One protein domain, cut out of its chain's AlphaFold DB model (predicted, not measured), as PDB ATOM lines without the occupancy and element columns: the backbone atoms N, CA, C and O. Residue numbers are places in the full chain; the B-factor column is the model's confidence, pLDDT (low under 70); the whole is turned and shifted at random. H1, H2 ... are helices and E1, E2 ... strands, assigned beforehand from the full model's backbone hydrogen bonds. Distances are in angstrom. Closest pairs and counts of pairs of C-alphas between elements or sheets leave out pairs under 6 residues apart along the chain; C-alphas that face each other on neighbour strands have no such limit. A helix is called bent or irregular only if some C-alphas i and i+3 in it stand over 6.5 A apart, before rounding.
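This is residues 37 to 113 of the 281 residues of an uncharacterized protein of Triticum aestivum (UniProt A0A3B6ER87). A strongly twisted sheet of two antiparallel hairpins, the longer E1 and E2 and the shorter E3 and E4, is curled like part of a barrel, and helix H1 packs over edge strand E3. A long stretch without a named element, residues 37 to 57, precedes E1. The printed part has 77 residues, under half of them in named elements, in the order E1, E2, H1, E3, E4; the class is mixed, helices and strands. The sheet's order is E1, E2, E4, E3, all antiparallel. The whole is compact, with a radius of gyration of the C-alphas of 13.0 A and spans of 33 by 33 by 27 A.

E1, residues 58 to 64, and E2, residues 67 to 74, form a hairpin, with N 60 and O 71 2.8 A apart. E4, residues 109 to 112, is E2's other neighbour, with N 112 and O 72 2.9 A apart. E3, residues 101 to 106, forms a hairpin with E4; N 111 and O 103 are 2.8 A apart. E1 and E3 are apart. H1, residues 82 to 91, is on the sheet at a height of 9.7 A, over E3 and along the strands, at 21 degrees to E3 on the local plane: two layers, a helix on one face of a sheet. The closest C-alphas of H1 and E3, Arg 91 and Val 101, are 5.2 A apart. E2, H1 and E3 make a split strand-helix-strand unit, two strands of one sheet with a helix between them along the chain and E4 between them in the sheet; its crossover is right-handed. H1 is irregular, with C-alphas 85 and 88 7.3 A apart; 3 of its 6 O i to N i+4 pairs are within hydrogen-bond range.

E1 spans 19.5 A from C-alpha 58 at (5.235, -17.860, -10.132), E2 22.0 A, H1 14.5 A, E3 13.6 A, and E4 9.7 A to C-alpha 112 at (0.712, -13.796, -18.322).

The farthest C-alphas, Asp 51 and Gly 65, are 35.9 A apart. The printed part has no cut and no long link between named elements. Mean pLDDT of the printed part is 77.3; 25 residues are under 70, among them 37 to 44 and 76 to 84.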
ATOM      1  N   ASN A  37      -8.998 -26.800 -19.971       49.16
ATOM      2  CA  ASN A  37      -7.741 -27.569 -20.147       49.16
ATOM      3  C   ASN A  37      -6.489 -26.997 -19.457       49.16
ATOM      4  O   ASN A  37      -5.359 -27.298 -19.845       49.16
ATOM      5  N   ILE A  38      -6.635 -26.185 -18.409       54.00
ATOM      6  CA  ILE A  38      -5.463 -25.652 -17.700       54.00
ATOM      7  C   ILE A  38      -5.041 -26.603 -16.570       54.00
ATOM      8  O   ILE A  38      -5.375 -26.397 -15.407       54.00
ATOM      9  N   THR A  39      -4.252 -27.635 -16.884       55.72
ATOM     10  CA  THR A  39      -3.466 -28.321 -15.846       55.72
ATOM     11  C   THR A  39      -2.248 -27.477 -15.528       55.72
ATOM     12  O   THR A  39      -1.313 -27.399 -16.324       55.72
ATOM     13  N   LEU A  40      -2.269 -26.845 -14.368       59.81
ATOM     14  CA  LEU A  40      -1.188 -25.990 -13.918       59.81
ATOM     15  C   LEU A  40      -0.120 -26.828 -13.229       59.81
ATOM     16  O   LEU A  40      -0.380 -27.507 -12.238       59.81
ATOM     17  N   LEU A  41       1.088 -26.783 -13.774       57.34
ATOM     18  CA  LEU A  41       2.232 -27.531 -13.265       57.34
ATOM     19  C   LEU A  41       3.277 -26.559 -12.702       57.34
ATOM     20  O   LEU A  41       3.614 -25.587 -13.378       57.34
ATOM     21  N   GLY A  42       3.806 -26.846 -11.505       57.84
ATOM     22  CA  GLY A  42       4.971 -26.151 -10.931       57.84
ATOM     23  C   GLY A  42       4.671 -24.796 -10.283       57.84
ATOM     24  O   GLY A  42       5.299 -23.807 -10.629       57.84
ATOM     25  N   TYR A  43       3.714 -24.748  -9.355       63.75
ATOM     26  CA  TYR A  43       3.134 -23.501  -8.851       63.75
ATOM     27  C   TYR A  43       3.991 -22.664  -7.900       63.75
ATOM     28  O   TYR A  43       3.666 -21.493  -7.709       63.75
ATOM     29  N   ASP A  44       5.034 -23.222  -7.296       69.38
ATOM     30  CA  ASP A  44       5.729 -22.572  -6.177       69.38
ATOM     31  C   ASP A  44       7.123 -22.059  -6.537       69.38
ATOM     32  O   ASP A  44       7.750 -21.353  -5.749       69.38
ATOM     33  N   GLU A  45       7.589 -22.341  -7.753       84.88
ATOM     34  CA  GLU A  45       8.862 -21.819  -8.225       84.88
ATOM     35  C   GLU A  45       8.691 -20.379  -8.708       84.88
ATOM     36  O   GLU A  45       7.867 -20.081  -9.580       84.88
ATOM     37  N   LYS A  46       9.502 -19.472  -8.171       89.94
ATOM     38  CA  LYS A  46       9.570 -18.098  -8.660       89.94
ATOM     39  C   LYS A  46      10.696 -17.961  -9.683       89.94
ATOM     40  O   LYS A  46      11.775 -18.517  -9.483       89.94
ATOM     41  N   PRO A  47      10.478 -17.241 -10.795       91.81
ATOM     42  CA  PRO A  47      11.568 -16.908 -11.695       91.81
ATOM     43  C   PRO A  47      12.538 -15.941 -11.007       91.81
ATOM     44  O   PRO A  47      12.127 -15.099 -10.203       91.81
ATOM     45  N   MET A  48      13.821 -16.075 -11.335       95.12
ATOM     46  CA  MET A  48      14.867 -15.169 -10.870       95.12
ATOM     47  C   MET A  48      14.883 -13.920 -11.748       95.12
ATOM     48  O   MET A  48      14.758 -14.013 -12.966       95.12
ATOM     49  N   ASP A  49      15.026 -12.762 -11.119       96.38
ATOM     50  CA  ASP A  49      15.238 -11.478 -11.775       96.38
ATOM     51  C   ASP A  49      16.722 -11.317 -12.153       96.38
ATOM     52  O   ASP A  49      17.581 -12.127 -11.790       96.38
ATOM     53  N   PHE A  50      17.051 -10.237 -12.859       95.62
ATOM     54  CA  PHE A  50      18.399  -9.977 -13.344       95.62
ATOM     55  C   PHE A  50      19.442  -9.965 -12.230       95.62
ATOM     56  O   PHE A  50      20.559 -10.389 -12.483       95.62
ATOM     57  N   ASP A  51      19.123  -9.523 -11.016       94.19
ATOM     58  CA  ASP A  51      20.030  -9.490  -9.859       94.19
ATOM     59  C   ASP A  51      20.039 -10.781  -9.023       94.19
ATOM     60  O   ASP A  51      20.545 -10.775  -7.905       94.19
ATOM     61  N   ASN A  52      19.500 -11.882  -9.558       93.81
ATOM     62  CA  ASN A  52      19.305 -13.160  -8.864       93.81
ATOM     63  C   ASN A  52      18.338 -13.090  -7.667       93.81
ATOM     64  O   ASN A  52      18.284 -14.031  -6.877       93.81
ATOM     65  N   SER A  53      17.570 -12.006  -7.515       95.38
ATOM     66  CA  SER A  53      16.458 -11.967  -6.563       95.38
ATOM     67  C   SER A  53      15.210 -12.633  -7.146       95.38
ATOM     68  O   SER A  53      15.051 -12.732  -8.360       95.38
ATOM     69  N   GLU A  54      14.300 -13.101  -6.294       94.31
ATOM     70  CA  GLU A  54      13.043 -13.685  -6.764       94.31
ATOM     71  C   GLU A  54      12.089 -12.613  -7.312       94.31
ATOM     72  O   GLU A  54      11.790 -11.609  -6.655       94.31
ATOM     73  N   MET A  55      11.512 -12.864  -8.487       92.38
ATOM     74  CA  MET A  55      10.449 -12.027  -9.034       92.38
ATOM     75  C   MET A  55       9.123 -12.211  -8.281       92.38
ATOM     76  O   MET A  55       8.862 -13.214  -7.623       92.38
ATOM     77  N   LYS A  56       8.193 -11.267  -8.468       87.69
ATOM     78  CA  LYS A  56       6.827 -11.317  -7.900       87.69
ATOM     79  C   LYS A  56       5.863 -12.252  -8.654       87.69
ATOM     80  O   LYS A  56       4.643 -12.113  -8.509       87.69
ATOM     81  N   PHE A  57       6.398 -13.144  -9.480       90.38
ATOM     82  CA  PHE A  57       5.652 -14.086 -10.305       90.38
ATOM     83  C   PHE A  57       5.918 -15.518  -9.856       90.38
ATOM     84  O   PHE A  57       6.910 -15.791  -9.191       90.38
ATOM     85  N   PHE A  58       5.044 -16.424 -10.269       87.88
ATOM     86  CA  PHE A  58       5.235 -17.860 -10.132       87.88
ATOM     87  C   PHE A  58       5.293 -18.470 -11.520       87.88
ATOM     88  O   PHE A  58       4.534 -18.060 -12.399       87.88
ATOM     89  N   LYS A  59       6.183 -19.431 -11.733       88.00
ATOM     90  CA  LYS A  59       6.190 -20.209 -12.965       88.00
ATOM     91  C   LYS A  59       4.925 -21.060 -13.018       88.00
ATOM     92  O   LYS A  59       4.377 -21.475 -12.002       88.00
ATOM     93  N   CYS A  60       4.433 -21.284 -14.221       84.38
ATOM     94  CA  CYS A  60       3.428 -22.291 -14.477       84.38
ATOM     95  C   CYS A  60       3.612 -22.832 -15.884       84.38
ATOM     96  O   CYS A  60       4.121 -22.151 -16.778       84.38
ATOM     97  N   SER A  61       3.109 -24.034 -16.105       80.75
ATOM     98  CA  SER A  61       2.809 -24.481 -17.453       80.75
ATOM     99  C   SER A  61       1.337 -24.812 -17.571       80.75
ATOM    100  O   SER A  61       0.786 -25.395 -16.643       80.75
ATOM    101  N   TYR A  62       0.737 -24.512 -18.719       70.50
ATOM    102  CA  TYR A  62      -0.568 -25.054 -19.087       70.50
ATOM    103  C   TYR A  62      -0.510 -25.677 -20.480       70.50
ATOM    104  O   TYR A  62       0.381 -25.376 -21.281       70.50
ATOM    105  N   LYS A  63      -1.427 -26.606 -20.750       67.81
ATOM    106  CA  LYS A  63      -1.506 -27.310 -22.028       67.81
ATOM    107  C   LYS A  63      -2.732 -26.865 -22.805       67.81
ATOM    108  O   LYS A  63      -3.790 -26.632 -22.238       67.81
ATOM    109  N   VAL A  64      -2.580 -26.789 -24.117       63.72
ATOM    110  CA  VAL A  64      -3.682 -26.642 -25.064       63.72
ATOM    111  C   VAL A  64      -3.510 -27.739 -26.103       63.72
ATOM    112  O   VAL A  64      -2.634 -27.659 -26.968       63.72
ATOM    113  N   GLY A  65      -4.289 -28.813 -25.962       67.38
ATOM    114  CA  GLY A  65      -4.077 -30.036 -26.734       67.38
ATOM    115  C   GLY A  65      -2.644 -30.574 -26.545       67.38
ATOM    116  O   GLY A  65      -2.222 -30.772 -25.401       67.38
ATOM    117  N   PRO A  66      -1.867 -30.800 -27.625       70.88
ATOM    118  CA  PRO A  66      -0.498 -31.312 -27.527       70.88
ATOM    119  C   PRO A  66       0.541 -30.238 -27.156       70.88
ATOM    120  O   PRO A  66       1.684 -30.579 -26.849       70.88
ATOM    121  N   ILE A  67       0.182 -28.950 -27.194       67.62
ATOM    122  CA  ILE A  67       1.130 -27.848 -27.002       67.62
ATOM    123  C   ILE A  67       1.177 -27.468 -25.524       67.62
ATOM    124  O   ILE A  67       0.150 -27.199 -24.902       67.62
ATOM    125  N   LYS A  68       2.387 -27.428 -24.960       75.38
ATOM    126  CA  LYS A  68       2.649 -26.956 -23.598       75.38
ATOM    127  C   LYS A  68       3.218 -25.543 -23.657       75.38
ATOM    128  O   LYS A  68       4.229 -25.312 -24.315       75.38
ATOM    129  N   PHE A  69       2.601 -24.627 -22.929       79.75
ATOM    130  CA  PHE A  69       3.071 -23.258 -22.779       79.75
ATOM    131  C   PHE A  69       3.658 -23.076 -21.389       79.75
ATOM    132  O   PHE A  69       3.007 -23.418 -20.404       79.75
ATOM    133  N   ASN A  70       4.868 -22.524 -21.310       84.94
ATOM    134  CA  ASN A  70       5.411 -22.008 -20.058       84.94
ATOM    135  C   ASN A  70       5.027 -20.538 -19.934       84.94
ATOM    136  O   ASN A  70       5.080 -19.793 -20.919       84.94
ATOM    137  N   ARG A  71       4.539 -20.163 -18.758       89.06
ATOM    138  CA  ARG A  71       3.940 -18.865 -18.459       89.06
ATOM    139  C   ARG A  71       4.198 -18.482 -17.023       89.06
ATOM    140  O   ARG A  71       4.615 -19.305 -16.212       89.06
ATOM    141  N   PHE A  72       3.904 -17.229 -16.713       89.75
ATOM    142  CA  PHE A  72       3.956 -16.729 -15.351       89.75
ATOM    143  C   PHE A  72       2.562 -16.488 -14.794       89.75
ATOM    144  O   PHE A  72       1.617 -16.187 -15.519       89.75
ATOM    145  N   ILE A  73       2.465 -16.580 -13.473       86.31
ATOM    146  CA  ILE A  73       1.275 -16.258 -12.702       86.31
ATOM    147  C   ILE A  73       1.592 -15.105 -11.773       86.31
ATOM    148  O   ILE A  73       2.527 -15.160 -10.969       86.31
ATOM    149  N   LYS A  74       0.762 -14.066 -11.836       85.75
ATOM    150  CA  LYS A  74       0.741 -13.007 -10.831       85.75
ATOM    151  C   LYS A  74      -0.337 -13.338  -9.798       85.75
ATOM    152  O   LYS A  74      -1.523 -13.234 -10.099       85.75
ATOM    153  N   ARG A  75       0.087 -13.709  -8.582       77.50
ATOM    154  CA  ARG A  75      -0.789 -13.891  -7.407       77.50
ATOM    155  C   ARG A  75      -0.998 -12.567  -6.655       77.50
ATOM    156  O   ARG A  75      -0.199 -11.628  -6.801       77.50
ATOM    157  N   GLY A  76      -2.015 -12.519  -5.795       60.00
ATOM    158  CA  GLY A  76      -2.209 -11.433  -4.826       60.00
ATOM    159  C   GLY A  76      -3.007 -10.242  -5.357       60.00
ATOM    160  O   GLY A  76      -2.852  -9.134  -4.851       60.00
ATOM    161  N   ALA A  77      -3.880 -10.460  -6.344       53.66
ATOM    162  CA  ALA A  77      -4.910  -9.484  -6.703       53.66
ATOM    163  C   ALA A  77      -6.119  -9.497  -5.733       53.66
ATOM    164  O   ALA A  77      -7.126  -8.853  -6.019       53.66
ATOM    165  N   ALA A  78      -6.011 -10.193  -4.590       41.28
ATOM    166  CA  ALA A  78      -7.065 -10.466  -3.602       41.28
ATOM    167  C   ALA A  78      -7.791  -9.225  -3.032       41.28
ATOM    168  O   ALA A  78      -8.873  -9.349  -2.469       41.28
ATOM    169  N   SER A  79      -7.258  -8.009  -3.210       45.62
ATOM    170  CA  SER A  79      -7.972  -6.768  -2.862       45.62
ATOM    171  C   SER A  79      -8.797  -6.157  -3.998       45.62
ATOM    172  O   SER A  79      -9.442  -5.136  -3.782       45.62
ATOM    173  N   SER A  80      -8.811  -6.732  -5.201       49.50
ATOM    174  CA  SER A  80      -9.535  -6.152  -6.332       49.50
ATOM    175  C   SER A  80     -10.361  -7.180  -7.079       49.50
ATOM    176  O   SER A  80      -9.887  -7.808  -8.025       49.50
ATOM    177  N   LYS A  81     -11.648  -7.226  -6.741       53.91
ATOM    178  CA  LYS A  81     -12.702  -7.651  -7.672       53.91
ATOM    179  C   LYS A  81     -12.665  -6.847  -8.997       53.91
ATOM    180  O   LYS A  81     -13.236  -7.283  -9.988       53.91
ATOM    181  N   ASP A  82     -11.934  -5.728  -9.029       57.75
ATOM    182  CA  ASP A  82     -11.876  -4.755 -10.128       57.75
ATOM    183  C   ASP A  82     -11.068  -5.192 -11.364       57.75
ATOM    184  O   ASP A  82     -11.343  -4.727 -12.466       57.75
ATOM    185  N   TRP A  83     -10.073  -6.086 -11.248       67.25
ATOM    186  CA  TRP A  83      -9.283  -6.441 -12.444       67.25
ATOM    187  C   TRP A  83     -10.049  -7.398 -13.369       67.25
ATOM    188  O   TRP A  83      -9.870  -7.351 -14.584       67.25
ATOM    189  N   ALA A  84     -10.948  -8.226 -12.822       66.25
ATOM    190  CA  ALA A  84     -11.790  -9.114 -13.621       66.25
ATOM    191  C   ALA A  84     -12.724  -8.315 -14.546       66.25
ATOM    192  O   ALA A  84     -12.891  -8.684 -15.707       66.25
ATOM    193  N   SER A  85     -13.252  -7.169 -14.093       71.06
ATOM    194  CA  SER A  85     -14.009  -6.260 -14.967       71.06
ATOM    195  C   SER A  85     -13.154  -5.618 -16.063       71.06
ATOM    196  O   SER A  85     -13.677  -5.250 -17.114       71.06
ATOM    197  N   ASP A  86     -11.838  -5.530 -15.857       79.56
ATOM    198  CA  ASP A  86     -10.886  -5.024 -16.848       79.56
ATOM    199  C   ASP A  86     -10.297  -6.125 -17.742       79.56
ATOM    200  O   ASP A  86      -9.667  -5.811 -18.755       79.56
ATOM    201  N   TYR A  87     -10.515  -7.408 -17.426       80.56
ATOM    202  CA  TYR A  87      -9.890  -8.540 -18.117       80.56
ATOM    203  C   TYR A  87     -10.092  -8.482 -19.630       80.56
ATOM    204  O   TYR A  87      -9.125  -8.596 -20.379       80.56
ATOM    205  N   HIS A  88     -11.318  -8.239 -20.101       82.25
ATOM    206  CA  HIS A  88     -11.590  -8.152 -21.538       82.25
ATOM    207  C   HIS A  88     -10.820  -7.013 -22.212       82.25
ATOM    208  O   HIS A  88     -10.322  -7.180 -23.326       82.25
ATOM    209  N   PHE A  89     -10.683  -5.866 -21.540       86.88
ATOM    210  CA  PHE A  89      -9.897  -4.750 -22.057       86.88
ATOM    211  C   PHE A  89      -8.415  -5.114 -22.136       86.88
ATOM    212  O   PHE A  89      -7.779  -4.901 -23.171       86.88
ATOM    213  N   VAL A  90      -7.879  -5.654 -21.041       85.38
ATOM    214  CA  VAL A  90      -6.460  -5.973 -20.891       85.38
ATOM    215  C   VAL A  90      -6.053  -7.114 -21.826       85.38
ATOM    216  O   VAL A  90      -5.059  -6.992 -22.533       85.38
ATOM    217  N   ARG A  91      -6.857  -8.177 -21.924       84.25
ATOM    218  CA  ARG A  91      -6.656  -9.275 -22.883       84.25
ATOM    219  C   ARG A  91      -6.662  -8.769 -24.328       84.25
ATOM    220  O   ARG A  91      -5.891  -9.244 -25.155       84.25
ATOM    221  N   ALA A  92      -7.504  -7.781 -24.636       84.62
ATOM    222  CA  ALA A  92      -7.572  -7.151 -25.956       84.62
ATOM    223  C   ALA A  92      -6.484  -6.081 -26.196       84.62
ATOM    224  O   ALA A  92      -6.473  -5.432 -27.252       84.62
ATOM    225  N   LEU A  93      -5.575  -5.847 -25.244       83.50
ATOM    226  CA  LEU A  93      -4.450  -4.925 -25.388       83.50
ATOM    227  C   LEU A  93      -3.310  -5.597 -26.172       83.50
ATOM    228  O   LEU A  93      -2.219  -5.824 -25.665       83.50
ATOM    229  N   ALA A  94      -3.567  -5.909 -27.444       77.69
ATOM    230  CA  ALA A  94      -2.594  -6.508 -28.357       77.69
ATOM    231  C   ALA A  94      -1.573  -5.461 -28.841       77.69
ATOM    232  O   ALA A  94      -1.635  -4.972 -29.971       77.69
ATOM    233  N   ARG A  95      -0.659  -5.054 -27.955       86.69
ATOM    234  CA  ARG A  95       0.410  -4.088 -28.243       86.69
ATOM    235  C   ARG A  95       1.777  -4.722 -27.983       86.69
ATOM    236  O   ARG A  95       1.923  -5.373 -26.957       86.69
ATOM    237  N   PRO A  96       2.794  -4.494 -28.839       86.38
ATOM    238  CA  PRO A  96       4.102  -5.146 -28.698       86.38
ATOM    239  C   PRO A  96       4.789  -4.936 -27.342       86.38
ATOM    240  O   PRO A  96       5.516  -5.812 -26.888       86.38
ATOM    241  N   ALA A  97       4.564  -3.780 -26.714       93.00
ATOM    242  CA  ALA A  97       5.151  -3.420 -25.428       93.00
ATOM    243  C   ALA A  97       4.300  -3.843 -24.218       93.00
ATOM    244  O   ALA A  97       4.692  -3.564 -23.091       93.00
ATOM    245  N   ALA A  98       3.124  -4.447 -24.415       93.44
ATOM    246  CA  ALA A  98       2.274  -4.918 -23.326       93.44
ATOM    247  C   ALA A  98       2.554  -6.395 -23.037       93.44
ATOM    248  O   ALA A  98       2.556  -7.209 -23.959       93.44
ATOM    249  N   ILE A  99       2.689  -6.740 -21.755       92.50
ATOM    250  CA  ILE A  99       2.656  -8.142 -21.335       92.50
ATOM    251  C   ILE A  99       1.285  -8.708 -21.687       92.50
ATOM    252  O   ILE A  99       0.252  -8.149 -21.310       92.50
ATOM    253  N   GLN A 100       1.280  -9.841 -22.383       88.75
ATOM    254  CA  GLN A 100       0.043 -10.484 -22.779       88.75
ATOM    255  C   GLN A 100      -0.601 -11.149 -21.563       88.75
ATOM    256  O   GLN A 100      -0.033 -12.067 -20.972       88.75
ATOM    257  N   VAL A 101      -1.806 -10.698 -21.216       86.25
ATOM    258  CA  VAL A 101      -2.693 -11.413 -20.295       86.25
ATOM    259  C   VAL A 101      -3.450 -12.458 -21.094       86.25
ATOM    260  O   VAL A 101      -4.261 -12.130 -21.960       86.25
ATOM    261  N   GLU A 102      -3.158 -13.724 -20.823       82.44
ATOM    262  CA  GLU A 102      -3.714 -14.835 -21.590       82.44
ATOM    263  C   GLU A 102      -4.989 -15.361 -20.944       82.44
ATOM    264  O   GLU A 102      -6.000 -15.558 -21.621       82.44
ATOM    265  N   ASN A 103      -4.963 -15.554 -19.625       77.50
ATOM    266  CA  ASN A 103      -6.086 -16.124 -18.898       77.50
ATOM    267  C   ASN A 103      -6.024 -15.812 -17.397       77.50
ATOM    268  O   ASN A 103      -5.118 -15.121 -16.934       77.50
ATOM    269  N   TYR A 104      -6.969 -16.344 -16.634       75.62
ATOM    270  CA  TYR A 104      -6.952 -16.354 -15.181       75.62
ATOM    271  C   TYR A 104      -7.422 -17.702 -14.642       75.62
ATOM    272  O   TYR A 104      -8.152 -18.426 -15.305       75.62
ATOM    273  N   VAL A 105      -6.956 -18.046 -13.445       69.88
ATOM    274  CA  VAL A 105      -7.294 -19.319 -12.778       69.88
ATOM    275  C   VAL A 105      -8.435 -19.115 -11.787       69.88
ATOM    276  O   VAL A 105      -9.315 -19.950 -11.638       69.88
ATOM    277  N   ASN A 106      -8.417 -17.976 -11.101       67.31
ATOM    278  CA  ASN A 106      -9.469 -17.501 -10.216       67.31
ATOM    279  C   ASN A 106      -9.385 -15.969 -10.143       67.31
ATOM    280  O   ASN A 106      -8.535 -15.355 -10.795       67.31
ATOM    281  N   SER A 107     -10.230 -15.340  -9.325       63.03
ATOM    282  CA  SER A 107     -10.257 -13.881  -9.143       63.03
ATOM    283  C   SER A 107      -8.956 -13.271  -8.598       63.03
ATOM    284  O   SER A 107      -8.860 -12.052  -8.492       63.03
ATOM    285  N   GLU A 108      -7.944 -14.067  -8.251       68.81
ATOM    286  CA  GLU A 108      -6.714 -13.611  -7.598       68.81
ATOM    287  C   GLU A 108      -5.433 -13.914  -8.389       68.81
ATOM    288  O   GLU A 108      -4.354 -13.436  -8.013       68.81
ATOM    289  N   CYS A 109      -5.552 -14.688  -9.474       76.56
ATOM    290  CA  CYS A 109      -4.437 -15.272 -10.213       76.56
ATOM    291  C   CYS A 109      -4.603 -15.081 -11.721       76.56
ATOM    292  O   CYS A 109      -5.437 -15.734 -12.351       76.56
ATOM    293  N   VAL A 110      -3.740 -14.247 -12.303       82.31
ATOM    294  CA  VAL A 110      -3.697 -13.976 -13.748       82.31
ATOM    295  C   VAL A 110      -2.506 -14.690 -14.378       82.31
ATOM    296  O   VAL A 110      -1.395 -14.617 -13.847       82.31
ATOM    297  N   ILE A 111      -2.742 -15.347 -15.512       84.50
ATOM    298  CA  ILE A 111      -1.731 -15.981 -16.359       84.50
ATOM    299  C   ILE A 111      -1.256 -14.971 -17.403       84.50
ATOM    300  O   ILE A 111      -2.055 -14.411 -18.161       84.50
ATOM    301  N   ILE A 112       0.055 -14.765 -17.449       89.25
ATOM    302  CA  ILE A 112       0.712 -13.796 -18.322       89.25
ATOM    303  C   ILE A 112       1.865 -14.429 -19.106       89.25
ATOM    304  O   ILE A 112       2.451 -15.430 -18.685       89.25
ATOM    305  N   SER A 113       2.221 -13.816 -20.235       90.62
ATOM    306  CA  SER A 113       3.428 -14.167 -20.991       90.62
ATOM    307  C   SER A 113       4.695 -14.026 -20.141       90.62
ATOM    308  O   SER A 113       4.808 -13.112 -19.324       90.62
TER     309      SER A 113